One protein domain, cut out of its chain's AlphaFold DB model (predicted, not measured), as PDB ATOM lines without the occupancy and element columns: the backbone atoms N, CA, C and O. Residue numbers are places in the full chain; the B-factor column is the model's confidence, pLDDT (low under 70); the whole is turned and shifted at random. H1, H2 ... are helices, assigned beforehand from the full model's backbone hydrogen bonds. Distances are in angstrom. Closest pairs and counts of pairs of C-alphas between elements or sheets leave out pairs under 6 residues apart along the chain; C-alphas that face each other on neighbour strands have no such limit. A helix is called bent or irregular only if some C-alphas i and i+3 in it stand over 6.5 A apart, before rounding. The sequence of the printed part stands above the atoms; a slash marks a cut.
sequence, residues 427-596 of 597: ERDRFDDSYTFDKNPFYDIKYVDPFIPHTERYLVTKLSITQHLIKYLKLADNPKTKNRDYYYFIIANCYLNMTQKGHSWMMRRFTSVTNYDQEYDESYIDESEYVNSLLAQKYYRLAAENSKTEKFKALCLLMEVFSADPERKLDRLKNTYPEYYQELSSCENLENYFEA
ATOM      1  N   GLU A 427     -52.819  22.630 -28.263       48.56
ATOM      2  CA  GLU A 427     -53.629  22.253 -27.092       48.56
ATOM      3  C   GLU A 427     -53.291  23.191 -25.921       48.56
ATOM      4  O   GLU A 427     -52.212  23.118 -25.337       48.56
ATOM      5  N   ARG A 428     -54.187  24.144 -25.623       57.81
ATOM      6  CA  ARG A 428     -53.893  25.309 -24.760       57.81
ATOM      7  C   ARG A 428     -54.947  25.557 -23.676       57.81
ATOM      8  O   ARG A 428     -55.193  26.698 -23.312       57.81
ATOM      9  N   ASP A 429     -55.544  24.504 -23.120       50.31
ATOM     10  CA  ASP A 429     -56.718  24.587 -22.224       50.31
ATOM     11  C   ASP A 429     -56.558  25.481 -20.967       50.31
ATOM     12  O   ASP A 429     -57.547  25.736 -20.279       50.31
ATOM     13  N   ARG A 430     -55.344  25.943 -20.616       52.81
ATOM     14  CA  ARG A 430     -55.077  26.775 -19.421       52.81
ATOM     15  C   ARG A 430     -54.205  28.017 -19.646       52.81
ATOM     16  O   ARG A 430     -53.862  28.678 -18.668       52.81
ATOM     17  N   PHE A 431     -53.830  28.335 -20.884       51.69
ATOM     18  CA  PHE A 431     -53.019  29.514 -21.198       51.69
ATOM     19  C   PHE A 431     -53.760  30.427 -22.186       51.69
ATOM     20  O   PHE A 431     -54.587  29.949 -22.952       51.69
ATOM     21  N   ASP A 432     -53.479  31.733 -22.144       49.19
ATOM     22  CA  ASP A 432     -54.116  32.758 -22.990       49.19
ATOM     23  C   ASP A 432     -54.003  32.447 -24.503       49.19
ATOM     24  O   ASP A 432     -53.037  31.831 -24.958       49.19
ATOM     25  N   ASP A 433     -54.950  32.928 -25.310       43.75
ATOM     26  CA  ASP A 433     -54.994  32.759 -26.772       43.75
ATOM     27  C   ASP A 433     -53.727  33.314 -27.465       43.75
ATOM     28  O   ASP A 433     -53.333  32.853 -28.541       43.75
ATOM     29  N   SER A 434     -53.031  34.259 -26.814       52.94
ATOM     30  CA  SER A 434     -51.753  34.843 -27.252       52.94
ATOM     31  C   SER A 434     -50.498  34.004 -26.921       52.94
ATOM     32  O   SER A 434     -49.372  34.425 -27.204       52.94
ATOM     33  N   TYR A 435     -50.657  32.809 -26.341       58.19
ATOM     34  CA  TYR A 435     -49.565  31.956 -25.855       58.19
ATOM     35  C   TYR A 435     -48.761  31.272 -26.976       58.19
ATOM     36  O   TYR A 435     -49.226  30.319 -27.604       58.19
ATOM     37  N   THR A 436     -47.511  31.699 -27.190       64.38
ATOM     38  CA  THR A 436     -46.525  30.985 -28.027       64.38
ATOM     39  C   THR A 436     -45.193  30.847 -27.289       64.38
ATOM     40  O   THR A 436     -44.441  31.815 -27.176       64.38
ATOM     41  N   PHE A 437     -44.899  29.641 -26.789       77.38
ATOM     42  CA  PHE A 437     -43.623  29.282 -26.159       77.38
ATOM     43  C   PHE A 437     -42.811  28.335 -27.057       77.38
ATOM     44  O   PHE A 437     -42.539  27.190 -26.709       77.38
ATOM     45  N   ASP A 438     -42.486  28.801 -28.262       77.75
ATOM     46  CA  ASP A 438     -41.961  27.985 -29.366       77.75
ATOM     47  C   ASP A 438     -40.620  28.482 -29.938       77.75
ATOM     48  O   ASP A 438     -40.017  27.813 -30.779       77.75
ATOM     49  N   LYS A 439     -40.119  29.627 -29.461       87.44
ATOM     50  CA  LYS A 439     -38.843  30.225 -29.885       87.44
ATOM     51  C   LYS A 439     -37.721  29.927 -28.901       87.44
ATOM     52  O   LYS A 439     -37.943  29.823 -27.696       87.44
ATOM     53  N   ASN A 440     -36.491  29.820 -29.398       91.56
ATOM     54  CA  ASN A 440     -35.345  29.488 -28.563       91.56
ATOM     55  C   ASN A 440     -34.839  30.752 -27.837       91.56
ATOM     56  O   ASN A 440     -34.295  31.650 -28.484       91.56
ATOM     57  N   PRO A 441     -34.942  30.840 -26.496       93.94
ATOM     58  CA  PRO A 441     -34.626  32.073 -25.771       93.94
ATOM     59  C   PRO A 441     -33.138  32.441 -25.787       93.94
ATOM     60  O   PRO A 441     -32.789  33.553 -25.406       93.94
ATOM     61  N   PHE A 442     -32.253  31.532 -26.197       95.75
ATOM     62  CA  PHE A 442     -30.816  31.799 -26.272       95.75
ATOM     63  C   PHE A 442     -30.418  32.531 -27.562       95.75
ATOM     64  O   PHE A 442     -29.392  33.216 -27.580       95.75
ATOM     65  N   TYR A 443     -31.217  32.399 -28.626       93.81
ATOM     66  CA  TYR A 443     -30.863  32.874 -29.969       93.81
ATOM     67  C   TYR A 443     -31.868  33.869 -30.552       93.81
ATOM     68  O   TYR A 443     -31.468  34.765 -31.286       93.81
ATOM     69  N   ASP A 444     -33.151  33.737 -30.214       91.44
ATOM     70  CA  ASP A 444     -34.211  34.585 -30.753       91.44
ATOM     71  C   ASP A 444     -34.527  35.713 -29.768       91.44
ATOM     72  O   ASP A 444     -34.787  35.442 -28.597       91.44
ATOM     73  N   ILE A 445     -34.554  36.968 -30.217       88.94
ATOM     74  CA  ILE A 445     -34.919  38.129 -29.390       88.94
ATOM     75  C   ILE A 445     -36.148  38.802 -30.004       88.94
ATOM     76  O   ILE A 445     -36.282  38.921 -31.221       88.94
ATOM     77  N   LYS A 446     -37.094  39.218 -29.159       83.38
ATOM     78  CA  LYS A 446     -38.327  39.873 -29.610       83.38
ATOM     79  C   LYS A 446     -37.998  41.209 -30.297       83.38
ATOM     80  O   LYS A 446     -37.249  42.003 -29.743       83.38
ATOM     81  N   TYR A 447     -38.593  41.455 -31.467       81.44
ATOM     82  CA  TYR A 447     -38.404  42.670 -32.283       81.44
ATOM     83  C   TYR A 447     -36.977  42.920 -32.801       81.44
ATOM     84  O   TYR A 447     -36.671  44.037 -33.207       81.44
ATOM     85  N   VAL A 448     -36.120  41.896 -32.812       84.00
ATOM     86  CA  VAL A 448     -34.765  41.973 -33.370       84.00
ATOM     87  C   VAL A 448     -34.627  40.912 -34.457       84.00
ATOM     88  O   VAL A 448     -35.025  39.763 -34.247       84.00
ATOM     89  N   ASP A 449     -34.083  41.295 -35.613       85.38
ATOM     90  CA  ASP A 449     -33.836  40.354 -36.705       85.38
ATOM     91  C   ASP A 449     -32.833  39.271 -36.272       85.38
ATOM     92  O   ASP A 449     -31.890  39.570 -35.535       85.38
ATOM     93  N   PRO A 450     -33.004  38.001 -36.685       87.38
ATOM     94  CA  PRO A 450     -32.087  36.937 -36.294       87.38
ATOM     95  C   PRO A 450     -30.657  37.217 -36.772       87.38
ATOM     96  O   PRO A 450     -30.396  37.246 -37.968       87.38
ATOM     97  N   PHE A 451     -29.727  37.367 -35.828       91.69
ATOM     98  CA  PHE A 451     -28.299  37.589 -36.105       91.69
ATOM     99  C   PHE A 451     -27.386  36.553 -35.427       91.69
ATOM    100  O   PHE A 451     -26.162  36.631 -35.504       91.69
ATOM    101  N   ILE A 452     -27.983  35.584 -34.722       91.88
ATOM    102  CA  ILE A 452     -27.278  34.526 -34.000       91.88
ATOM    103  C   ILE A 452     -27.652  33.180 -34.623       91.88
ATOM    104  O   ILE A 452     -28.820  32.785 -34.566       91.88
ATOM    105  N   PRO A 453     -26.685  32.424 -35.168       88.56
ATOM    106  CA  PRO A 453     -26.961  31.100 -35.703       88.56
ATOM    107  C   PRO A 453     -27.481  30.144 -34.626       88.56
ATOM    108  O   PRO A 453     -26.878  29.986 -33.560       88.56
ATOM    109  N   HIS A 454     -28.578  29.448 -34.927       87.94
ATOM    110  CA  HIS A 454     -29.104  28.386 -34.071       87.94
ATOM    111  C   HIS A 454     -28.180  27.166 -34.136       87.94
ATOM    112  O   HIS A 454     -28.155  26.448 -35.136       87.94
ATOM    113  N   THR A 455     -27.423  26.912 -33.071       82.50
ATOM    114  CA  THR A 455     -26.484  25.779 -33.009       82.50
ATOM    115  C   THR A 455     -27.103  24.508 -32.431       82.50
ATOM    116  O   THR A 455     -26.610  23.412 -32.695       82.50
ATOM    117  N   GLU A 456     -28.203  24.627 -31.682       82.94
ATOM    118  CA  GLU A 456     -28.892  23.510 -31.032       82.94
ATOM    119  C   GLU A 456     -30.402  23.569 -31.322       82.94
ATOM    120  O   GLU A 456     -31.017  24.634 -31.269       82.94
ATOM    121  N   ARG A 457     -31.007  22.411 -31.626       80.94
ATOM    122  CA  ARG A 457     -32.455  22.256 -31.837       80.94
ATOM    123  C   ARG A 457     -33.023  21.303 -30.793       80.94
ATOM    124  O   ARG A 457     -32.591  20.156 -30.711       80.94
ATOM    125  N   TYR A 458     -33.995  21.774 -30.022       85.12
ATOM    126  CA  TYR A 458     -34.699  20.994 -29.006       85.12
ATOM    127  C   TYR A 458     -36.126  21.526 -28.828       85.12
ATOM    128  O   TYR A 458     -36.410  22.666 -29.188       85.12
ATOM    129  N   LEU A 459     -37.023  20.705 -28.268       83.12
ATOM    130  CA  LEU A 459     -38.372  21.148 -27.910       83.12
ATOM    131  C   LEU A 459     -38.285  22.195 -26.795       83.12
ATOM    132  O   LEU A 459     -37.745  21.911 -25.721       83.12
ATOM    133  N   VAL A 460     -38.807  23.392 -27.047       87.31
ATOM    134  CA  VAL A 460     -38.782  24.509 -26.098       87.31
ATOM    135  C   VAL A 460     -39.757  24.217 -24.957       87.31
ATOM    136  O   VAL A 460     -40.967  24.183 -25.130       87.31
ATOM    137  N   THR A 461     -39.209  23.949 -23.775       91.12
ATOM    138  CA  THR A 461     -39.956  23.669 -22.542       91.12
ATOM    139  C   THR A 461     -39.213  24.313 -21.382       91.12
ATOM    140  O   THR A 461     -38.006  24.569 -21.473       91.12
ATOM    141  N   LYS A 462     -39.890  24.523 -20.250       93.75
ATOM    142  CA  LYS A 462     -39.211  25.014 -19.043       93.75
ATOM    143  C   LYS A 462     -38.071  24.092 -18.609       93.75
ATOM    144  O   LYS A 462     -37.012  24.572 -18.201       93.75
ATOM    145  N   LEU A 463     -38.252  22.778 -18.760       95.69
ATOM    146  CA  LEU A 463     -37.222  21.782 -18.476       95.69
ATOM    147  C   LEU A 463     -35.994  21.952 -19.379       95.69
ATOM    148  O   LEU A 463     -34.881  22.115 -18.875       95.69
ATOM    149  N   SER A 464     -36.191  21.931 -20.700       94.31
ATOM    150  CA  SER A 464     -35.087  21.998 -21.662       94.31
ATOM    151  C   SER A 464     -34.339  23.323 -21.560       94.31
ATOM    152  O   SER A 464     -33.112  23.312 -21.497       94.31
ATOM    153  N   ILE A 465     -35.034  24.455 -21.426       95.75
ATOM    154  CA  ILE A 465     -34.383  25.759 -21.237       95.75
ATOM    155  C   ILE A 465     -33.546  25.777 -19.954       95.75
ATOM    156  O   ILE A 465     -32.394  26.205 -19.988       95.75
ATOM    157  N   THR A 466     -34.074  25.261 -18.841       97.94
ATOM    158  CA  THR A 466     -33.340  25.214 -17.563       97.94
ATOM    159  C   THR A 466     -32.076  24.353 -17.663       97.94
ATOM    160  O   THR A 466     -31.012  24.759 -17.191       97.94
ATOM    161  N   GLN A 467     -32.154  23.192 -18.326       97.62
ATOM    162  CA  GLN A 467     -30.996  22.323 -18.578       97.62
ATOM    163  C   GLN A 467     -29.900  23.047 -19.370       97.62
ATOM    164  O   GLN A 467     -28.725  23.000 -18.993       97.62
ATOM    165  N   HIS A 468     -30.282  23.739 -20.446       97.56
ATOM    166  CA  HIS A 468     -29.345  24.480 -21.290       97.56
ATOM    167  C   HIS A 468     -28.762  25.690 -20.557       97.56
ATOM    168  O   HIS A 468     -27.556  25.908 -20.626       97.56
ATOM    169  N   LEU A 469     -29.568  26.415 -19.778       98.12
ATOM    170  CA  LEU A 469     -29.101  27.550 -18.983       98.12
ATOM    171  C   LEU A 469     -28.020  27.120 -17.981       98.12
ATOM    172  O   LEU A 469     -26.951  27.722 -17.933       98.12
ATOM    173  N   ILE A 470     -28.247  26.027 -17.244       98.44
ATOM    174  CA  ILE A 470     -27.257  25.460 -16.311       98.44
ATOM    175  C   ILE A 470     -25.992  25.002 -17.052       98.44
ATOM    176  O   ILE A 470     -24.877  25.270 -16.600       98.44
ATOM    177  N   LYS A 471     -26.147  24.311 -18.190       97.44
ATOM    178  CA  LYS A 471     -25.028  23.874 -19.043       97.44
ATOM    179  C   LYS A 471     -24.184  25.069 -19.491       97.44
ATOM    180  O   LYS A 471     -22.962  25.031 -19.351       97.44
ATOM    181  N   TYR A 472     -24.813  26.124 -20.003       97.62
ATOM    182  CA  TYR A 472     -24.109  27.302 -20.499       97.62
ATOM    183  C   TYR A 472     -23.466  28.108 -19.378       97.62
ATOM    184  O   TYR A 472     -22.327  28.526 -19.552       97.62
ATOM    185  N   LEU A 473     -24.105  28.244 -18.212       98.00
ATOM    186  CA  LEU A 473     -23.481  28.860 -17.032       98.00
ATOM    187  C   LEU A 473     -22.199  28.121 -16.628       98.00
ATOM    188  O   LEU A 473     -21.148  28.738 -16.487       98.00
ATOM    189  N   LYS A 474     -22.241  26.782 -16.559       97.75
ATOM    190  CA  LYS A 474     -21.054  25.954 -16.267       97.75
ATOM    191  C   LYS A 474     -19.932  26.155 -17.293       97.75
ATOM    192  O   LYS A 474     -18.758  26.127 -16.928       97.75
ATOM    193  N   LEU A 475     -20.271  26.357 -18.569       97.38
ATOM    194  CA  LEU A 475     -19.293  26.643 -19.623       97.38
ATOM    195  C   LEU A 475     -18.738  28.068 -19.519       97.38
ATOM    196  O   LEU A 475     -17.525  28.241 -19.640       97.38
ATOM    197  N   ALA A 476     -19.590  29.061 -19.269       97.31
ATOM    198  CA  ALA A 476     -19.210  30.464 -19.148       97.31
ATOM    199  C   ALA A 476     -18.323  30.721 -17.922       97.31
ATOM    200  O   ALA A 476     -17.322  31.428 -18.026       97.31
ATOM    201  N   ASP A 477     -18.623  30.095 -16.785       95.75
ATOM    202  CA  ASP A 477     -17.891  30.305 -15.531       95.75
ATOM    203  C   ASP A 477     -16.594  29.493 -15.436       95.75
ATOM    204  O   ASP A 477     -15.745  29.778 -14.593       95.75
ATOM    205  N   ASN A 478     -16.389  28.507 -16.313       96.50
ATOM    206  CA  ASN A 478     -15.148  27.744 -16.361       96.50
ATOM    207  C   ASN A 478     -14.036  28.552 -17.061       96.50
ATOM    208  O   ASN A 478     -14.104  28.741 -18.280       96.50
ATOM    209  N   PRO A 479     -12.944  28.938 -16.366       93.25
ATOM    210  CA  PRO A 479     -11.861  29.726 -16.962       93.25
ATOM    211  C   PRO A 479     -11.129  29.019 -18.111       93.25
ATOM    212  O   PRO A 479     -10.427  29.666 -18.883       93.25
ATOM    213  N   LYS A 480     -11.268  27.690 -18.232       94.19
ATOM    214  CA  LYS A 480     -10.663  26.894 -19.313       94.19
ATOM    215  C   LYS A 480     -11.470  26.924 -20.613       94.19
ATOM    216  O   LYS A 480     -10.971  26.473 -21.645       94.19
ATOM    217  N   THR A 481     -12.708  27.409 -20.584       94.38
ATOM    218  CA  THR A 481     -13.539  27.539 -21.784       94.38
ATOM    219  C   THR A 481     -12.994  28.658 -22.671       94.38
ATOM    220  O   THR A 481     -12.713  29.751 -22.195       94.38
ATOM    221  N   LYS A 482     -12.834  28.406 -23.980       89.44
ATOM    222  CA  LYS A 482     -12.231  29.385 -24.908       89.44
ATOM    223  C   LYS A 482     -13.149  30.552 -25.301       89.44
ATOM    224  O   LYS A 482     -12.637  31.636 -25.559       89.44
ATOM    225  N   ASN A 483     -14.462  30.318 -25.361       92.00
ATOM    226  CA  ASN A 483     -15.470  31.259 -25.880       92.00
ATOM    227  C   ASN A 483     -16.474  31.638 -24.777       92.00
ATOM    228  O   ASN A 483     -17.675  31.399 -24.902       92.00
ATOM    229  N   ARG A 484     -15.970  32.098 -23.627       96.31
ATOM    230  CA  ARG A 484     -16.800  32.414 -22.445       96.31
ATOM    231  C   ARG A 484     -17.738  33.590 -22.701       96.31
ATOM    232  O   ARG A 484     -18.885  33.557 -22.279       96.31
ATOM    233  N   ASP A 485     -17.240  34.577 -23.425       96.44
ATOM    234  CA  ASP A 485     -17.946  35.735 -23.959       96.44
ATOM    235  C   ASP A 485     -19.226  35.348 -24.725       96.44
ATOM    236  O   ASP A 485     -20.302  35.849 -24.406       96.44
ATOM    237  N   TYR A 486     -19.145  34.366 -25.635       96.00
ATOM    238  CA  TYR A 486     -20.309  33.819 -26.346       96.00
ATOM    239  C   TYR A 486     -21.340  33.217 -25.386       96.00
ATOM    240  O   TYR A 486     -22.531  33.501 -25.502       96.00
ATOM    241  N   TYR A 487     -20.894  32.398 -24.426       97.44
ATOM    242  CA  TYR A 487     -21.813  31.766 -23.479       97.44
ATOM    243  C   TYR A 487     -22.488  32.798 -22.575       97.44
ATOM    244  O   TYR A 487     -23.701  32.731 -22.400       97.44
ATOM    245  N   TYR A 488     -21.749  33.784 -22.057       98.38
ATOM    246  CA  TYR A 488     -22.345  34.882 -21.294       98.38
ATOM    247  C   TYR A 488     -23.375  35.665 -22.115       98.38
ATOM    248  O   TYR A 488     -24.438  35.988 -21.590       98.38
ATOM    249  N   PHE A 489     -23.121  35.893 -23.407       97.81
ATOM    250  CA  PHE A 489     -24.051  36.600 -24.287       97.81
ATOM    251  C   PHE A 489     -25.371  35.840 -24.488       97.81
ATOM    252  O   PHE A 489     -26.443  36.393 -24.263       97.81
ATOM    253  N   ILE A 490     -25.325  34.548 -24.831       97.00
ATOM    254  CA  ILE A 490     -26.562  33.767 -25.026       97.00
ATOM    255  C   ILE A 490     -27.308  33.507 -23.705       97.00
ATOM    256  O   ILE A 490     -28.531  33.388 -23.699       97.00
ATOM    257  N   ILE A 491     -26.599  33.456 -22.570       98.19
ATOM    258  CA  ILE A 491     -27.214  33.422 -21.233       98.19
ATOM    259  C   ILE A 491     -27.966  34.729 -20.966       98.19
ATOM    260  O   ILE A 491     -29.094  34.691 -20.473       98.19
ATOM    261  N   ALA A 492     -27.375  35.874 -21.317       98.00
ATOM    262  CA  ALA A 492     -28.016  37.177 -21.187       98.00
ATOM    263  C   ALA A 492     -29.286  37.275 -22.048       98.00
ATOM    264  O   ALA A 492     -30.325  37.690 -21.532       98.00
ATOM    265  N   ASN A 493     -29.239  36.802 -23.301       96.69
ATOM    266  CA  ASN A 493     -30.421  36.678 -24.164       96.69
ATOM    267  C   ASN A 493     -31.513  35.838 -23.499       96.69
ATOM    268  O   ASN A 493     -32.678  36.225 -23.490       96.69
ATOM    269  N   CYS A 494     -31.132  34.701 -22.909       97.00
ATOM    270  CA  CYS A 494     -32.074  33.815 -22.246       97.00
ATOM    271  C   CYS A 494     -32.788  34.531 -21.099       97.00
ATOM    272  O   CYS A 494     -34.015  34.568 -21.086       97.00
ATOM    273  N   TYR A 495     -32.042  35.168 -20.192       97.44
ATOM    274  CA  TYR A 495     -32.632  35.929 -19.089       97.44
ATOM    275  C   TYR A 495     -33.489  37.102 -19.567       97.44
ATOM    276  O   TYR A 495     -34.572  37.292 -19.022       97.44
ATOM    277  N   LEU A 496     -33.064  37.832 -20.605       95.12
ATOM    278  CA  LEU A 496     -33.864  38.890 -21.230       95.12
ATOM    279  C   LEU A 496     -35.188  38.335 -21.759       95.12
ATOM    280  O   LEU A 496     -36.245  38.916 -21.543       95.12
ATOM    281  N   ASN A 497     -35.151  37.180 -22.418       93.50
ATOM    282  CA  ASN A 497     -36.355  36.566 -22.952       93.50
ATOM    283  C   ASN A 497     -37.304  36.049 -21.861       93.50
ATOM    284  O   ASN A 497     -38.489  35.891 -22.141       93.50
ATOM    285  N   MET A 498     -36.827  35.820 -20.633       93.31
ATOM    286  CA  MET A 498     -37.667  35.448 -19.488       93.31
ATOM    287  C   MET A 498     -38.385  36.636 -18.830       93.31
ATOM    288  O   MET A 498     -39.154  36.412 -17.896       93.31
ATOM    289  N   THR A 499     -38.144  37.876 -19.261       90.94
ATOM    290  CA  THR A 499     -38.771  39.080 -18.690       90.94
ATOM    291  C   THR A 499     -40.022  39.496 -19.460       90.94
ATOM    292  O   THR A 499     -40.312  38.939 -20.519       90.94
ATOM    293  N   GLN A 500     -40.739  40.519 -18.980       85.12
ATOM    294  CA  GLN A 500     -41.899  41.090 -19.691       85.12
ATOM    295  C   GLN A 500     -41.575  41.581 -21.117       85.12
ATOM    296  O   GLN A 500     -42.456  41.682 -21.971       85.12
ATOM    297  N   LYS A 501     -40.297  41.876 -21.396       84.69
ATOM    298  CA  LYS A 501     -39.815  42.338 -22.708       84.69
ATOM    299  C   LYS A 501     -39.608  41.176 -23.687       84.69
ATOM    300  O   LYS A 501     -39.561  41.377 -24.900       84.69
ATOM    301  N   GLY A 502     -39.479  39.965 -23.157       88.38
ATOM    302  CA  GLY A 502     -39.146  38.751 -23.878       88.38
ATOM    303  C   GLY A 502     -40.338  37.986 -24.444       88.38
ATOM    304  O   GLY A 502     -41.501  38.272 -24.166       88.38
ATOM    305  N   HIS A 503     -40.042  36.963 -25.247       87.88
ATOM    306  CA  HIS A 503     -41.047  36.005 -25.739       87.88
ATOM    307  C   HIS A 503     -41.162  34.746 -24.867       87.88
ATOM    308  O   HIS A 503     -42.056  33.941 -25.078       87.88
ATOM    309  N   SER A 504     -40.288  34.584 -23.871       90.12
ATOM    310  CA  SER A 504     -40.198  33.422 -22.979       90.12
ATOM    311  C   SER A 504     -40.548  33.761 -21.519       90.12
ATOM    312  O   SER A 504     -40.117  33.060 -20.600       90.12
ATOM    313  N   TRP A 505     -41.355  34.807 -21.288       88.19
ATOM    314  CA  TRP A 505     -41.810  35.263 -19.961       88.19
ATOM    315  C   TRP A 505     -42.442  34.150 -19.105       88.19
ATOM    316  O   TRP A 505     -42.388  34.177 -17.874       88.19
ATOM    317  N   MET A 506     -42.959  33.107 -19.755       87.62
ATOM    318  CA  MET A 506     -43.552  31.914 -19.156       87.62
ATOM    319  C   MET A 506     -42.586  31.146 -18.261       87.62
ATOM    320  O   MET A 506     -43.020  30.460 -17.342       87.62
ATOM    321  N   MET A 507     -41.272  31.288 -18.467       92.00
ATOM    322  CA  MET A 507     -40.259  30.760 -17.547       92.00
ATOM    323  C   MET A 507     -40.402  31.317 -16.125       92.00
ATOM    324  O   MET A 507     -39.955  30.674 -15.175       92.00
ATOM    325  N   ARG A 508     -41.014  32.500 -15.982       91.69
ATOM    326  CA  ARG A 508     -41.185  33.216 -14.717       91.69
ATOM    327  C   ARG A 508     -42.642  33.486 -14.350       91.69
ATOM    328  O   ARG A 508     -42.880  33.756 -13.180       91.69
ATOM    329  N   ARG A 509     -43.633  33.425 -15.240       86.94
ATOM    330  CA  ARG A 509     -45.047  33.734 -14.916       86.94
ATOM    331  C   ARG A 509     -46.017  32.749 -15.579       86.94
ATOM    332  O   ARG A 509     -45.646  32.083 -16.538       86.94
ATOM    333  N   PHE A 510     -47.245  32.653 -15.067       82.62
ATOM    334  CA  PHE A 510     -48.353  31.934 -15.726       82.62
ATOM    335  C   PHE A 510     -49.292  32.880 -16.498       82.62
ATOM    336  O   PHE A 510     -50.040  32.423 -17.357       82.62
ATOM    337  N   THR A 511     -49.175  34.193 -16.279       69.94
ATOM    338  CA  THR A 511     -49.825  35.263 -17.048       69.94
ATOM    339  C   THR A 511     -48.781  36.287 -17.518       69.94
ATOM    340  O   THR A 511     -47.774  36.507 -16.843       69.94
ATOM    341  N   SER A 512     -48.978  36.875 -18.702       55.53
ATOM    342  CA  SER A 512     -48.015  37.799 -19.334       55.53
ATOM    343  C   SER A 512     -48.074  39.222 -18.780       55.53
ATOM    344  O   SER A 512     -47.075  39.939 -18.831       55.53
ATOM    345  N   VAL A 513     -49.238  39.627 -18.271       53.84
ATOM    346  CA  VAL A 513     -49.513  40.976 -17.776       53.84
ATOM    347  C   VAL A 513     -49.042  41.143 -16.337       53.84
ATOM    348  O   VAL A 513     -49.543  40.501 -15.418       53.84
ATOM    349  N   THR A 514     -48.115  42.074 -16.145       51.56
ATOM    350  CA  THR A 514     -48.047  42.887 -14.930       51.56
ATOM    351  C   THR A 514     -49.164  43.915 -15.040       51.56
ATOM    352  O   THR A 514     -49.278  44.559 -16.084       51.56
ATOM    353  N   ASN A 515     -50.027  44.050 -14.030       49.06
ATOM    354  CA  ASN A 515     -51.035  45.112 -14.034       49.06
ATOM    355  C   ASN A 515     -50.330  46.447 -14.314       49.06
ATOM    356  O   ASN A 515     -49.459  46.851 -13.547       49.06
ATOM    357  N   TYR A 516     -50.689  47.098 -15.425       38.91
ATOM    358  CA  TYR A 516     -50.047  48.327 -15.911       38.91
ATOM    359  C   TYR A 516     -50.107  49.487 -14.898       38.91
ATOM    360  O   TYR A 516     -49.343  50.438 -15.029       38.91
ATOM    361  N   ASP A 517     -50.960  49.374 -13.873       41.41
ATOM    362  CA  ASP A 517     -51.184  50.377 -12.829       41.41
ATOM    363  C   ASP A 517     -50.460  50.091 -11.495       41.41
ATOM    364  O   ASP A 517     -50.637  50.837 -10.532       41.41
ATOM    365  N   GLN A 518     -49.661  49.021 -11.383       48.12
ATOM    366  CA  GLN A 518     -48.976  48.691 -10.126       48.12
ATOM    367  C   GLN A 518     -47.520  49.168 -10.129       48.12
ATOM    368  O   GLN A 518     -46.613  48.452 -10.537       48.12
ATOM    369  N   GLU A 519     -47.279  50.357  -9.571       46.22
ATOM    370  CA  GLU A 519     -45.941  50.877  -9.219       46.22
ATOM    371  C   GLU A 519     -45.248  50.094  -8.074       46.22
ATOM    372  O   GLU A 519     -44.299  50.581  -7.457       46.22
ATOM    373  N   TYR A 520     -45.701  48.882  -7.745       52.78
ATOM    374  CA  TYR A 520     -45.283  48.177  -6.537       52.78
ATOM    375  C   TYR A 520     -44.322  47.019  -6.845       52.78
ATOM    376  O   TYR A 520     -44.732  45.970  -7.333       52.78
ATOM    377  N   ASP A 521     -43.065  47.144  -6.403       60.12
ATOM    378  CA  ASP A 521     -42.052  46.065  -6.294       60.12
ATOM    379  C   ASP A 521     -42.475  44.916  -5.325       60.12
ATOM    380  O   ASP A 521     -41.683  44.048  -4.952       60.12
ATOM    381  N   GLU A 522     -43.732  44.913  -4.872       64.81
ATOM    382  CA  GLU A 522     -44.275  44.085  -3.789       64.81
ATOM    383  C   GLU A 522     -45.130  42.904  -4.279       64.81
ATOM    384  O   GLU A 522     -45.687  42.172  -3.456       64.81
ATOM    385  N   SER A 523     -45.225  42.697  -5.598       74.62
ATOM    386  CA  SER A 523     -45.982  41.602  -6.218       74.62
ATOM    387  C   SER A 523     -45.230  40.261  -6.111       74.62
ATOM    388  O   SER A 523     -45.234  39.606  -5.061       74.62
ATOM    389  N   TYR A 524     -44.524  39.831  -7.163       83.44
ATOM    390  CA  TYR A 524     -43.735  38.595  -7.127       83.44
ATOM    391  C   TYR A 524     -42.350  38.807  -6.495       83.44
ATOM    392  O   TYR A 524     -41.801  39.903  -6.483       83.44
ATOM    393  N   ILE A 525     -41.733  37.735  -5.984       87.31
ATOM    394  CA  ILE A 525     -40.400  37.814  -5.351       87.31
ATOM    395  C   ILE A 525     -39.301  38.326  -6.297       87.31
ATOM    396  O   ILE A 525     -38.308  38.883  -5.841       87.31
ATOM    397  N   ASP A 526     -39.481  38.135  -7.602       90.00
ATOM    398  CA  ASP A 526     -38.567  38.565  -8.654       90.00
ATOM    399  C   ASP A 526     -39.146  39.708  -9.494       90.00
ATOM    400  O   ASP A 526     -38.731  39.863 -10.637       90.00
ATOM    401  N   GLU A 527     -40.100  40.490  -8.974       87.38
ATOM    402  CA  GLU A 527     -40.752  41.566  -9.737       87.38
ATOM    403  C   GLU A 527     -39.737  42.560 -10.309       87.38
ATOM    404  O   GLU A 527     -39.696  42.785 -11.517       87.38
ATOM    405  N   SER A 528     -38.806  43.023  -9.473       87.94
ATOM    406  CA  SER A 528     -37.720  43.903  -9.905       87.94
ATOM    407  C   SER A 528     -36.842  43.279 -11.005       87.94
ATOM    408  O   SER A 528     -36.451  43.963 -11.948       87.94
ATOM    409  N   GLU A 529     -36.560  41.973 -10.939       91.75
ATOM    410  CA  GLU A 529     -35.823  41.256 -11.993       91.75
ATOM    411  C   GLU A 529     -36.655  41.130 -13.277       91.75
ATOM    412  O   GLU A 529     -36.142  41.361 -14.373       91.75
ATOM    413  N   TYR A 530     -37.936  40.787 -13.153       89.81
ATOM    414  CA  TYR A 530     -38.856  40.583 -14.268       89.81
ATOM    415  C   TYR A 530     -39.165  41.883 -15.020       89.81
ATOM    416  O   TYR A 530     -39.327  41.857 -16.239       89.81
ATOM    417  N   VAL A 531     -39.194  43.021 -14.326       86.62
ATOM    418  CA  VAL A 531     -39.419  44.340 -14.929       86.62
ATOM    419  C   VAL A 531     -38.122  44.914 -15.502       86.62
ATOM    420  O   VAL A 531     -38.097  45.350 -16.659       86.62
ATOM    421  N   ASN A 532     -37.028  44.868 -14.730       87.38
ATOM    422  CA  ASN A 532     -35.789  45.593 -15.042       87.38
ATOM    423  C   ASN A 532     -34.709  44.746 -15.737       87.38
ATOM    424  O   ASN A 532     -33.689  45.286 -16.162       87.38
ATOM    425  N   SER A 533     -34.904  43.431 -15.894       92.31
ATOM    426  CA  SER A 533     -33.962  42.520 -16.573       92.31
ATOM    427  C   SER A 533     -32.535  42.550 -15.989       92.31
ATOM    428  O   SER A 533     -31.548  42.578 -16.731       92.31
ATOM    429  N   LEU A 534     -32.398  42.568 -14.658       93.69
ATOM    430  CA  LEU A 534     -31.114  42.783 -13.969       93.69
ATOM    431  C   LEU A 534     -30.093  41.674 -14.275       93.69
ATOM    432  O   LEU A 534     -28.904  41.958 -14.458       93.69
ATOM    433  N   LEU A 535     -30.527  40.412 -14.376       96.75
ATOM    434  CA  LEU A 535     -29.643  39.302 -14.746       96.75
ATOM    435  C   LEU A 535     -29.168  39.408 -16.196       96.75
ATOM    436  O   LEU A 535     -27.992  39.154 -16.456       96.75
ATOM    437  N   ALA A 536     -30.028  39.828 -17.126       96.81
ATOM    438  CA  ALA A 536     -29.616  40.054 -18.510       96.81
ATOM    439  C   ALA A 536     -28.507  41.114 -18.579       96.81
ATOM    440  O   ALA A 536     -27.439  40.852 -19.133       96.81
ATOM    441  N   GLN A 537     -28.703  42.258 -17.911       95.44
ATOM    442  CA  GLN A 537     -27.695  43.320 -17.825       95.44
ATOM    443  C   GLN A 537     -26.364  42.809 -17.254       95.44
ATOM    444  O   GLN A 537     -25.293  43.073 -17.806       95.44
ATOM    445  N   LYS A 538     -26.421  42.033 -16.162       97.44
ATOM    446  CA  LYS A 538     -25.240  41.413 -15.546       97.44
ATOM    447  C   LYS A 538     -24.476  40.541 -16.546       97.44
ATOM    448  O   LYS A 538     -23.253  40.648 -16.630       97.44
ATOM    449  N   TYR A 539     -25.166  39.667 -17.274       98.44
ATOM    450  CA  TYR A 539     -24.505  38.718 -18.169       98.44
ATOM    451  C   TYR A 539     -24.016  39.354 -19.475       98.44
ATOM    452  O   TYR A 539     -22.952  38.961 -19.949       98.44
ATOM    453  N   TYR A 540     -24.676  40.393 -20.001       97.69
ATOM    454  CA  TYR A 540     -24.110  41.180 -21.106       97.69
ATOM    455  C   TYR A 540     -22.813  41.884 -20.698       97.69
ATOM    456  O   TYR A 540     -21.846  41.893 -21.461       97.69
ATOM    457  N   ARG A 541     -22.738  42.404 -19.466       96.88
ATOM    458  CA  ARG A 541     -21.499  42.990 -18.938       96.88
ATOM    459  C   ARG A 541     -20.378  41.957 -18.824       96.88
ATOM    460  O   ARG A 541     -19.268  42.214 -19.278       96.88
ATOM    461  N   LEU A 542     -20.680  40.764 -18.304       97.94
ATOM    462  CA  LEU A 542     -19.720  39.655 -18.255       97.94
ATOM    463  C   LEU A 542     -19.273  39.213 -19.658       97.94
ATOM    464  O   LEU A 542     -18.102  38.880 -19.848       97.94
ATOM    465  N   ALA A 543     -20.165  39.239 -20.652       97.94
ATOM    466  CA  ALA A 543     -19.805  38.972 -22.042       97.94
ATOM    467  C   ALA A 543     -18.802  40.012 -22.570       97.94
ATOM    468  O   ALA A 543     -17.767  39.631 -23.118       97.94
ATOM    469  N   ALA A 544     -19.040  41.303 -22.313       96.62
ATOM    470  CA  ALA A 544     -18.123  42.382 -22.686       96.62
ATOM    471  C   ALA A 544     -16.752  42.259 -21.992       96.62
ATOM    472  O   ALA A 544     -15.714  42.403 -22.635       96.62
ATOM    473  N   GLU A 545     -16.730  41.945 -20.694       96.06
ATOM    474  CA  GLU A 545     -15.495  41.772 -19.913       96.06
ATOM    475  C   GLU A 545     -14.622  40.613 -20.418       96.06
ATOM    476  O   GLU A 545     -13.401  40.655 -20.283       96.06
ATOM    477  N   ASN A 546     -15.234  39.583 -21.011       96.12
ATOM    478  CA  ASN A 546     -14.531  38.409 -21.541       96.12
ATOM    479  C   ASN A 546     -14.310  38.466 -23.065       96.12
ATOM    480  O   ASN A 546     -13.669  37.567 -23.616       96.12
ATOM    481  N   SER A 547     -14.823  39.500 -23.737       95.06
ATOM    482  CA  SER A 547     -14.670  39.722 -25.176       95.06
ATOM    483  C   SER A 547     -13.237  40.102 -25.553       95.06
ATOM    484  O   SER A 547     -12.555  40.837 -24.832       95.06
ATOM    485  N   LYS A 548     -12.799  39.665 -26.738       92.06
ATOM    486  CA  LYS A 548     -11.479  39.997 -27.297       92.06
ATOM    487  C   LYS A 548     -11.488  41.233 -28.187       92.06
ATOM    488  O   LYS A 548     -10.416  41.767 -28.465       92.06
ATOM    489  N   THR A 549     -12.657  41.688 -28.638       94.94
ATOM    490  CA  THR A 549     -12.764  42.776 -29.613       94.94
ATOM    491  C   THR A 549     -13.681  43.889 -29.133       94.94
ATOM    492  O   THR A 549     -14.710  43.653 -28.496       94.94
ATOM    493  N   GLU A 550     -13.317  45.129 -29.465       94.25
ATOM    494  CA  GLU A 550     -14.137  46.299 -29.135       94.25
ATOM    495  C   GLU A 550     -15.480  46.284 -29.877       94.25
ATOM    496  O   GLU A 550     -16.488  46.684 -29.304       94.25
ATOM    497  N   LYS A 551     -15.534  45.711 -31.091       94.44
ATOM    498  CA  LYS A 551     -16.799  45.486 -31.807       94.44
ATOM    499  C   LYS A 551     -17.768  44.641 -30.978       94.44
ATOM    500  O   LYS A 551     -18.875  45.089 -30.695       94.44
ATOM    501  N   PHE A 552     -17.358  43.458 -30.514       95.88
ATOM    502  CA  PHE A 552     -18.266  42.610 -29.740       95.88
ATOM    503  C   PHE A 552     -18.616  43.223 -28.369       95.88
ATOM    504  O   PHE A 552     -19.752  43.096 -27.908       95.88
ATOM    505  N   LYS A 553     -17.698  43.978 -27.743       96.31
ATOM    506  CA  LYS A 553     -18.005  44.743 -26.517       96.31
ATOM    507  C   LYS A 553     -19.074  45.812 -26.739       96.31
ATOM    508  O   LYS A 553     -19.955  45.963 -25.894       96.31
ATOM    509  N   ALA A 554     -19.033  46.515 -27.870       94.25
ATOM    510  CA  ALA A 554     -20.040  47.511 -28.224       94.25
ATOM    511  C   ALA A 554     -21.428  46.882 -28.424       94.25
ATOM    512  O   ALA A 554     -22.417  47.430 -27.937       94.25
ATOM    513  N   LEU A 555     -21.501  45.695 -29.040       94.56
ATOM    514  CA  LEU A 555     -22.746  44.923 -29.130       94.56
ATOM    515  C   LEU A 555     -23.254  44.491 -27.749       94.56
ATOM    516  O   LEU A 555     -24.433  44.659 -27.450       94.56
ATOM    517  N   CYS A 556     -22.378  43.978 -26.882       95.38
ATOM    518  CA  CYS A 556     -22.753  43.627 -25.511       95.38
ATOM    519  C   CYS A 556     -23.323  44.838 -24.756       95.38
ATOM    520  O   CYS A 556     -24.335  44.710 -24.068       95.38
ATOM    521  N   LEU A 557     -22.719  46.020 -24.920       92.88
ATOM    522  CA  LEU A 557     -23.212  47.257 -24.316       92.88
ATOM    523  C   LEU A 557     -24.573  47.682 -24.884       92.88
ATOM    524  O   LEU A 557     -25.442  48.085 -24.113       92.88
ATOM    525  N   LEU A 558     -24.773  47.587 -26.204       91.25
ATOM    526  CA  LEU A 558     -26.074  47.848 -26.829       91.25
ATOM    527  C   LEU A 558     -27.153  46.958 -26.205       91.25
ATOM    528  O   LEU A 558     -28.194  47.460 -25.786       91.25
ATOM    529  N   MET A 559     -26.885  45.656 -26.100       92.12
ATOM    530  CA  MET A 559     -27.839  44.692 -25.558       92.12
ATOM    531  C   MET A 559     -28.081  44.873 -24.050       92.12
ATOM    532  O   MET A 559     -29.214  44.724 -23.588       92.12
ATOM    533  N   GLU A 560     -27.055  45.262 -23.280       92.50
ATOM    534  CA  GLU A 560     -27.198  45.664 -21.872       92.50
ATOM    535  C   GLU A 560     -28.168  46.849 -21.748       92.50
ATOM    536  O   GLU A 560     -29.128  46.782 -20.979       92.50
ATOM    537  N   VAL A 561     -27.960  47.906 -22.540       88.19
ATOM    538  CA  VAL A 561     -28.818  49.103 -22.544       88.19
ATOM    539  C   VAL A 561     -30.243  48.755 -22.979       88.19
ATOM    540  O   VAL A 561     -31.192  49.120 -22.285       88.19
ATOM    541  N   PHE A 562     -30.395  47.979 -24.055       86.88
ATOM    542  CA  PHE A 562     -31.689  47.496 -24.547       86.88
ATOM    543  C   PHE A 562     -32.470  46.729 -23.468       86.88
ATOM    544  O   PHE A 562     -33.677  46.914 -23.308       86.88
ATOM    545  N   SER A 563     -31.781  45.899 -22.675       88.06
ATOM    546  CA  SER A 563     -32.417  45.137 -21.597       88.06
ATOM    547  C   SER A 563     -32.913  46.005 -20.432       88.06
ATOM    548  O   SER A 563     -33.910  45.649 -19.806       88.06
ATOM    549  N   ALA A 564     -32.295  47.162 -20.167       81.12
ATOM    550  CA  ALA A 564     -32.651  48.044 -19.054       81.12
ATOM    551  C   ALA A 564     -33.859  48.947 -19.371       81.12
ATOM    552  O   ALA A 564     -34.896  48.831 -18.721       81.12
ATOM    553  N   ASP A 565     -33.766  49.787 -20.404       70.38
ATOM    554  CA  ASP A 565     -34.793  50.772 -20.783       70.38
ATOM    555  C   ASP A 565     -34.573  51.217 -22.249       70.38
ATOM    556  O   ASP A 565     -33.549  51.845 -22.537       70.38
ATOM    557  N   PRO A 566     -35.492  50.914 -23.190       58.22
ATOM    558  CA  PRO A 566     -35.353  51.329 -24.586       58.22
ATOM    559  C   PRO A 566     -35.461  52.851 -24.783       58.22
ATOM    560  O   PRO A 566     -34.856  53.390 -25.710       58.22
ATOM    561  N   GLU A 567     -36.218  53.553 -23.930       55.19
ATOM    562  CA  GLU A 567     -36.481  54.994 -24.055       55.19
ATOM    563  C   GLU A 567     -35.359  55.836 -23.424       55.19
ATOM    564  O   GLU A 567     -35.060  56.942 -23.889       55.19
ATOM    565  N   ARG A 568     -34.650  55.300 -22.417       53.44
ATOM    566  CA  ARG A 568     -33.471  55.937 -21.802       53.44
ATOM    567  C   ARG A 568     -32.145  55.381 -22.343       53.44
ATOM    568  O   ARG A 568     -31.337  54.797 -21.631       53.44
ATOM    569  N   LYS A 569     -31.877  55.821 -23.579       59.38
ATOM    570  CA  LYS A 569     -30.584  56.313 -24.106       59.38
ATOM    571  C   LYS A 569     -29.528  55.295 -24.567       59.38
ATOM    572  O   LYS A 569     -28.642  54.878 -23.822       59.38
ATOM    573  N   LEU A 570     -29.422  55.217 -25.897       69.19
ATOM    574  CA  LEU A 570     -28.186  54.941 -26.641       69.19
ATOM    575  C   LEU A 570     -27.016  55.908 -26.302       69.19
ATOM    576  O   LEU A 570     -25.915  55.723 -26.810       69.19
ATOM    577  N   ASP A 571     -27.192  56.924 -25.442       81.38
ATOM    578  CA  ASP A 571     -26.125  57.863 -25.048       81.38
ATOM    579  C   ASP A 571     -24.931  57.158 -24.395       81.38
ATOM    580  O   ASP A 571     -23.788  57.543 -24.636       81.38
ATOM    581  N   ARG A 572     -25.157  56.107 -23.589       84.38
ATOM    582  CA  ARG A 572     -24.047  55.339 -22.997       84.38
ATOM    583  C   ARG A 572     -23.234  54.632 -24.084       84.38
ATOM    584  O   ARG A 572     -22.006  54.656 -24.023       84.38
ATOM    585  N   LEU A 573     -23.905  54.069 -25.093       86.25
ATOM    586  CA  LEU A 573     -23.251  53.490 -26.268       86.25
ATOM    587  C   LEU A 573     -22.499  54.569 -27.057       86.25
ATOM    588  O   LEU A 573     -21.323  54.394 -27.345       86.25
ATOM    589  N   LYS A 574     -23.137  55.716 -27.311       87.56
ATOM    590  CA  LYS A 574     -22.555  56.859 -28.029       87.56
ATOM    591  C   LYS A 574     -21.297  57.409 -27.363       87.56
ATOM    592  O   LYS A 574     -20.352  57.767 -28.052       87.56
ATOM    593  N   ASN A 575     -21.295  57.492 -26.035       88.25
ATOM    594  CA  ASN A 575     -20.175  58.037 -25.272       88.25
ATOM    595  C   ASN A 575     -19.016  57.042 -25.142       88.25
ATOM    596  O   ASN A 575     -17.869  57.465 -25.059       88.25
ATOM    597  N   THR A 576     -19.311  55.739 -25.097       90.12
ATOM    598  CA  THR A 576     -18.290  54.692 -24.905       90.12
ATOM    599  C   THR A 576     -17.688  54.233 -26.234       90.12
ATOM    600  O   THR A 576     -16.487  54.001 -26.305       90.12
ATOM    601  N   TYR A 577     -18.518  54.133 -27.276       91.38
ATOM    602  CA  TYR A 577     -18.172  53.643 -28.613       91.38
ATOM    603  C   TYR A 577     -18.748  54.561 -29.710       91.38
ATOM    604  O   TYR A 577     -19.613  54.134 -30.489       91.38
ATOM    605  N   PRO A 578     -18.324  55.838 -29.780       90.44
ATOM    606  CA  PRO A 578     -18.845  56.796 -30.757       90.44
ATOM    607  C   PRO A 578     -18.678  56.328 -32.210       90.44
ATOM    608  O   PRO A 578     -19.530  56.621 -33.048       90.44
ATOM    609  N   GLU A 579     -17.619  55.574 -32.502       91.88
ATOM    610  CA  GLU A 579     -17.311  55.019 -33.821       91.88
ATOM    611  C   GLU A 579     -18.273  53.910 -34.268       91.88
ATOM    612  O   GLU A 579     -18.468  53.729 -35.465       91.88
ATOM    613  N   TYR A 580     -18.903  53.196 -33.331       90.50
ATOM    614  CA  TYR A 580     -19.814  52.081 -33.622       90.50
ATOM    615  C   TYR A 580     -21.290  52.453 -33.471       90.50
ATOM    616  O   TYR A 580     -22.165  51.699 -33.888       90.50
ATOM    617  N   TYR A 581     -21.575  53.618 -32.888       86.75
ATOM    618  CA  TYR A 581     -22.929  54.068 -32.581       86.75
ATOM    619  C   TYR A 581     -23.853  54.088 -33.803       86.75
ATOM    620  O   TYR A 581     -24.980  53.614 -33.714       86.75
ATOM    621  N   GLN A 582     -23.391  54.628 -34.938       84.81
ATOM    622  CA  GLN A 582     -24.240  54.750 -36.128       84.81
ATOM    623  C   GLN A 582     -24.606  53.368 -36.682       84.81
ATOM    624  O   GLN A 582     -25.773  53.128 -36.978       84.81
ATOM    625  N   GLU A 583     -23.650  52.435 -36.724       85.75
ATOM    626  CA  GLU A 583     -23.854  51.078 -37.251       85.75
ATOM    627  C   GLU A 583     -24.742  50.220 -36.341       85.75
ATOM    628  O   GLU A 583     -25.538  49.434 -36.844       85.75
ATOM    629  N   LEU A 584     -24.629  50.393 -35.018       85.25
ATOM    630  CA  LEU A 584     -25.415  49.674 -34.005       85.25
ATOM    631  C   LEU A 584     -26.769  50.321 -33.687       85.25
ATOM    632  O   LEU A 584     -27.579  49.727 -32.979       85.25
ATOM    633  N   SER A 585     -27.017  51.543 -34.165       76.38
ATOM    634  CA  SER A 585     -28.314  52.203 -33.987       76.38
ATOM    635  C   SER A 585     -29.387  51.670 -34.943       76.38
ATOM    636  O   SER A 585     -30.572  51.844 -34.667       76.38
ATOM    637  N   SER A 586     -28.992  50.974 -36.018       73.50
ATOM    638  CA  SER A 586     -29.873  50.115 -36.816       73.50
ATOM    639  C   SER A 586     -29.656  48.635 -36.457       73.50
ATOM    640  O   SER A 586     -28.549  48.217 -36.122       73.50
ATOM    641  N   CYS A 587     -30.706  47.809 -36.534       71.12
ATOM    642  CA  CYS A 587     -30.589  46.359 -36.294       71.12
ATOM    643  C   CYS A 587     -29.857  45.612 -37.432       71.12
ATOM    644  O   CYS A 587     -29.606  44.417 -37.319       71.12
ATOM    645  N   GLU A 588     -29.491  46.303 -38.515       77.75
ATOM    646  CA  GLU A 588     -28.978  45.706 -39.754       77.75
ATOM    647  C   GLU A 588     -27.554  45.140 -39.623       77.75
ATOM    648  O   GLU A 588     -27.175  44.250 -40.377       77.75
ATOM    649  N   ASN A 589     -26.755  45.630 -38.667       86.06
ATOM    650  CA  ASN A 589     -25.339  45.257 -38.544       86.06
ATOM    651  C   ASN A 589     -25.034  44.308 -37.377       86.06
ATOM    652  O   ASN A 589     -23.866  43.992 -37.147       86.06
ATOM    653  N   LEU A 590     -26.041  43.844 -36.628       90.31
ATOM    654  CA  LEU A 590     -25.817  43.064 -35.403       90.31
ATOM    655  C   LEU A 590     -25.024  41.770 -35.655       90.31
ATOM    656  O   LEU A 590     -24.179  41.406 -34.836       90.31
ATOM    657  N   GLU A 591     -25.224  41.123 -36.808       91.88
ATOM    658  CA  GLU A 591     -24.513  39.896 -37.202       91.88
ATOM    659  C   GLU A 591     -23.001  40.134 -37.323       91.88
ATOM    660  O   GLU A 591     -22.213  39.463 -36.659       91.88
ATOM    661  N   ASN A 592     -22.589  41.183 -38.046       92.25
ATOM    662  CA  ASN A 592     -21.177  41.553 -38.212       92.25
ATOM    663  C   ASN A 592     -20.471  41.815 -36.871       92.25
ATOM    664  O   ASN A 592     -19.277  41.553 -36.712       92.25
ATOM    665  N   TYR A 593     -21.199  42.369 -35.901       94.06
ATOM    666  CA  TYR A 593     -20.671  42.641 -34.568       94.06
ATOM    667  C   TYR A 593     -20.600  41.383 -33.701       94.06
ATOM    668  O   TYR A 593     -19.673  41.242 -32.901       94.06
ATOM    669  N   PHE A 594     -21.550  40.466 -33.871       93.75
ATOM    670  CA  PHE A 594     -21.570  39.180 -33.187       93.75
ATOM    671  C   PHE A 594     -20.459  38.243 -33.683       93.75
ATOM    672  O   PHE A 594     -19.808  37.567 -32.884       93.75
ATOM    673  N   GLU A 595     -20.192  38.232 -34.990       92.62
ATOM    674  CA  GLU A 595     -19.121  37.435 -35.600       92.62
ATOM    675  C   GLU A 595     -17.712  37.924 -35.236       92.62
ATOM    676  O   GLU A 595     -16.757  37.151 -35.296       92.62
ATOM    677  N   ALA A 596     -17.570  39.179 -34.796       91.38
ATOM    678  CA  ALA A 596     -16.286  39.790 -34.455       91.38
ATOM    679  C   ALA A 596     -15.672  39.318 -33.119       91.38
ATOM    680  O   ALA A 596     -14.643  39.857 -32.718       91.38
TER     681      ALA A 596
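Overview. This is residues 427 to 596 of the 597 residues of an uncharacterized protein of Saprospirales bacterium (UniProt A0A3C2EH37). H2, H4 and H5 make an up-and-down bundle, with H1 beside H2, short H6 beside H5, and H8 packed slantwise on residues 551 to 555 of H5. A long stretch with no named element, residues 427 to 461, precedes H1. The printed part has 170 residues with eight named helices, H1 to H8, and no named strand; the class is all helix, though under half of the residues are in named elements. It is compact, with a radius of gyration of the C-alphas of 16.3 A, and spans 49 by 36 by 28 A.

Arrangement. H1, residues 462 to 477, forms a helical hairpin with H2, residues 484 to 497: a shallow tilt of 31 degrees, closest C-alphas Ala 476 and Arg 484, 4.5 A. H2 touches H4, residues 534 to 546, opposite ways at 17 degrees, closest C-alphas Asp 485 and Ala 543, 4.2 A. H4 forms a hairpin with H5, residues 550 to 564, at 6 degrees, closest C-alphas Ala 544 and Lys 553, 4.5 A. H5, the hub, also touches H6, residues 571 to 576 (Leu 558 and Leu 573, closest C-alphas, 6.3 A). With residues 551 to 555 alone it touches H8, residues 587 to 595, at a steep tilt of 51 degrees, closest C-alphas Phe 552 and Tyr 593, 5.4 A. H3, residues 527 to 532, is near H2; H7, residues 581 to 584, is close to H8 but not clearly touching, closest C-alphas Glu 583 and Asn 589, 6.1 A. H1 and H5 are apart. Every O i to N i+4 pair is within hydrogen-bond range in H1 to H6, but 3 of 5 in H8; H7 is too short for one.

Along the chain. H1 runs 22.2 A from C-alpha 462 at (-39.211, 25.014, -19.043); H5 measures 21.2 A, H2 20.0 A, H4 18.7 A. H8 is irregular, with C-alphas 588 and 591 7.8 A apart, and ends at C-alpha 595 at (-19.121, 37.435, -35.600).

Size, cuts and confidence. The C-alphas farthest apart, Asp 429 and Glu 579, are 51.1 A apart. The printed part has no cut; the link from H2 to H3 is long. Residues 427 to 436, 511 to 522 and 566 to 570 have pLDDT under 70.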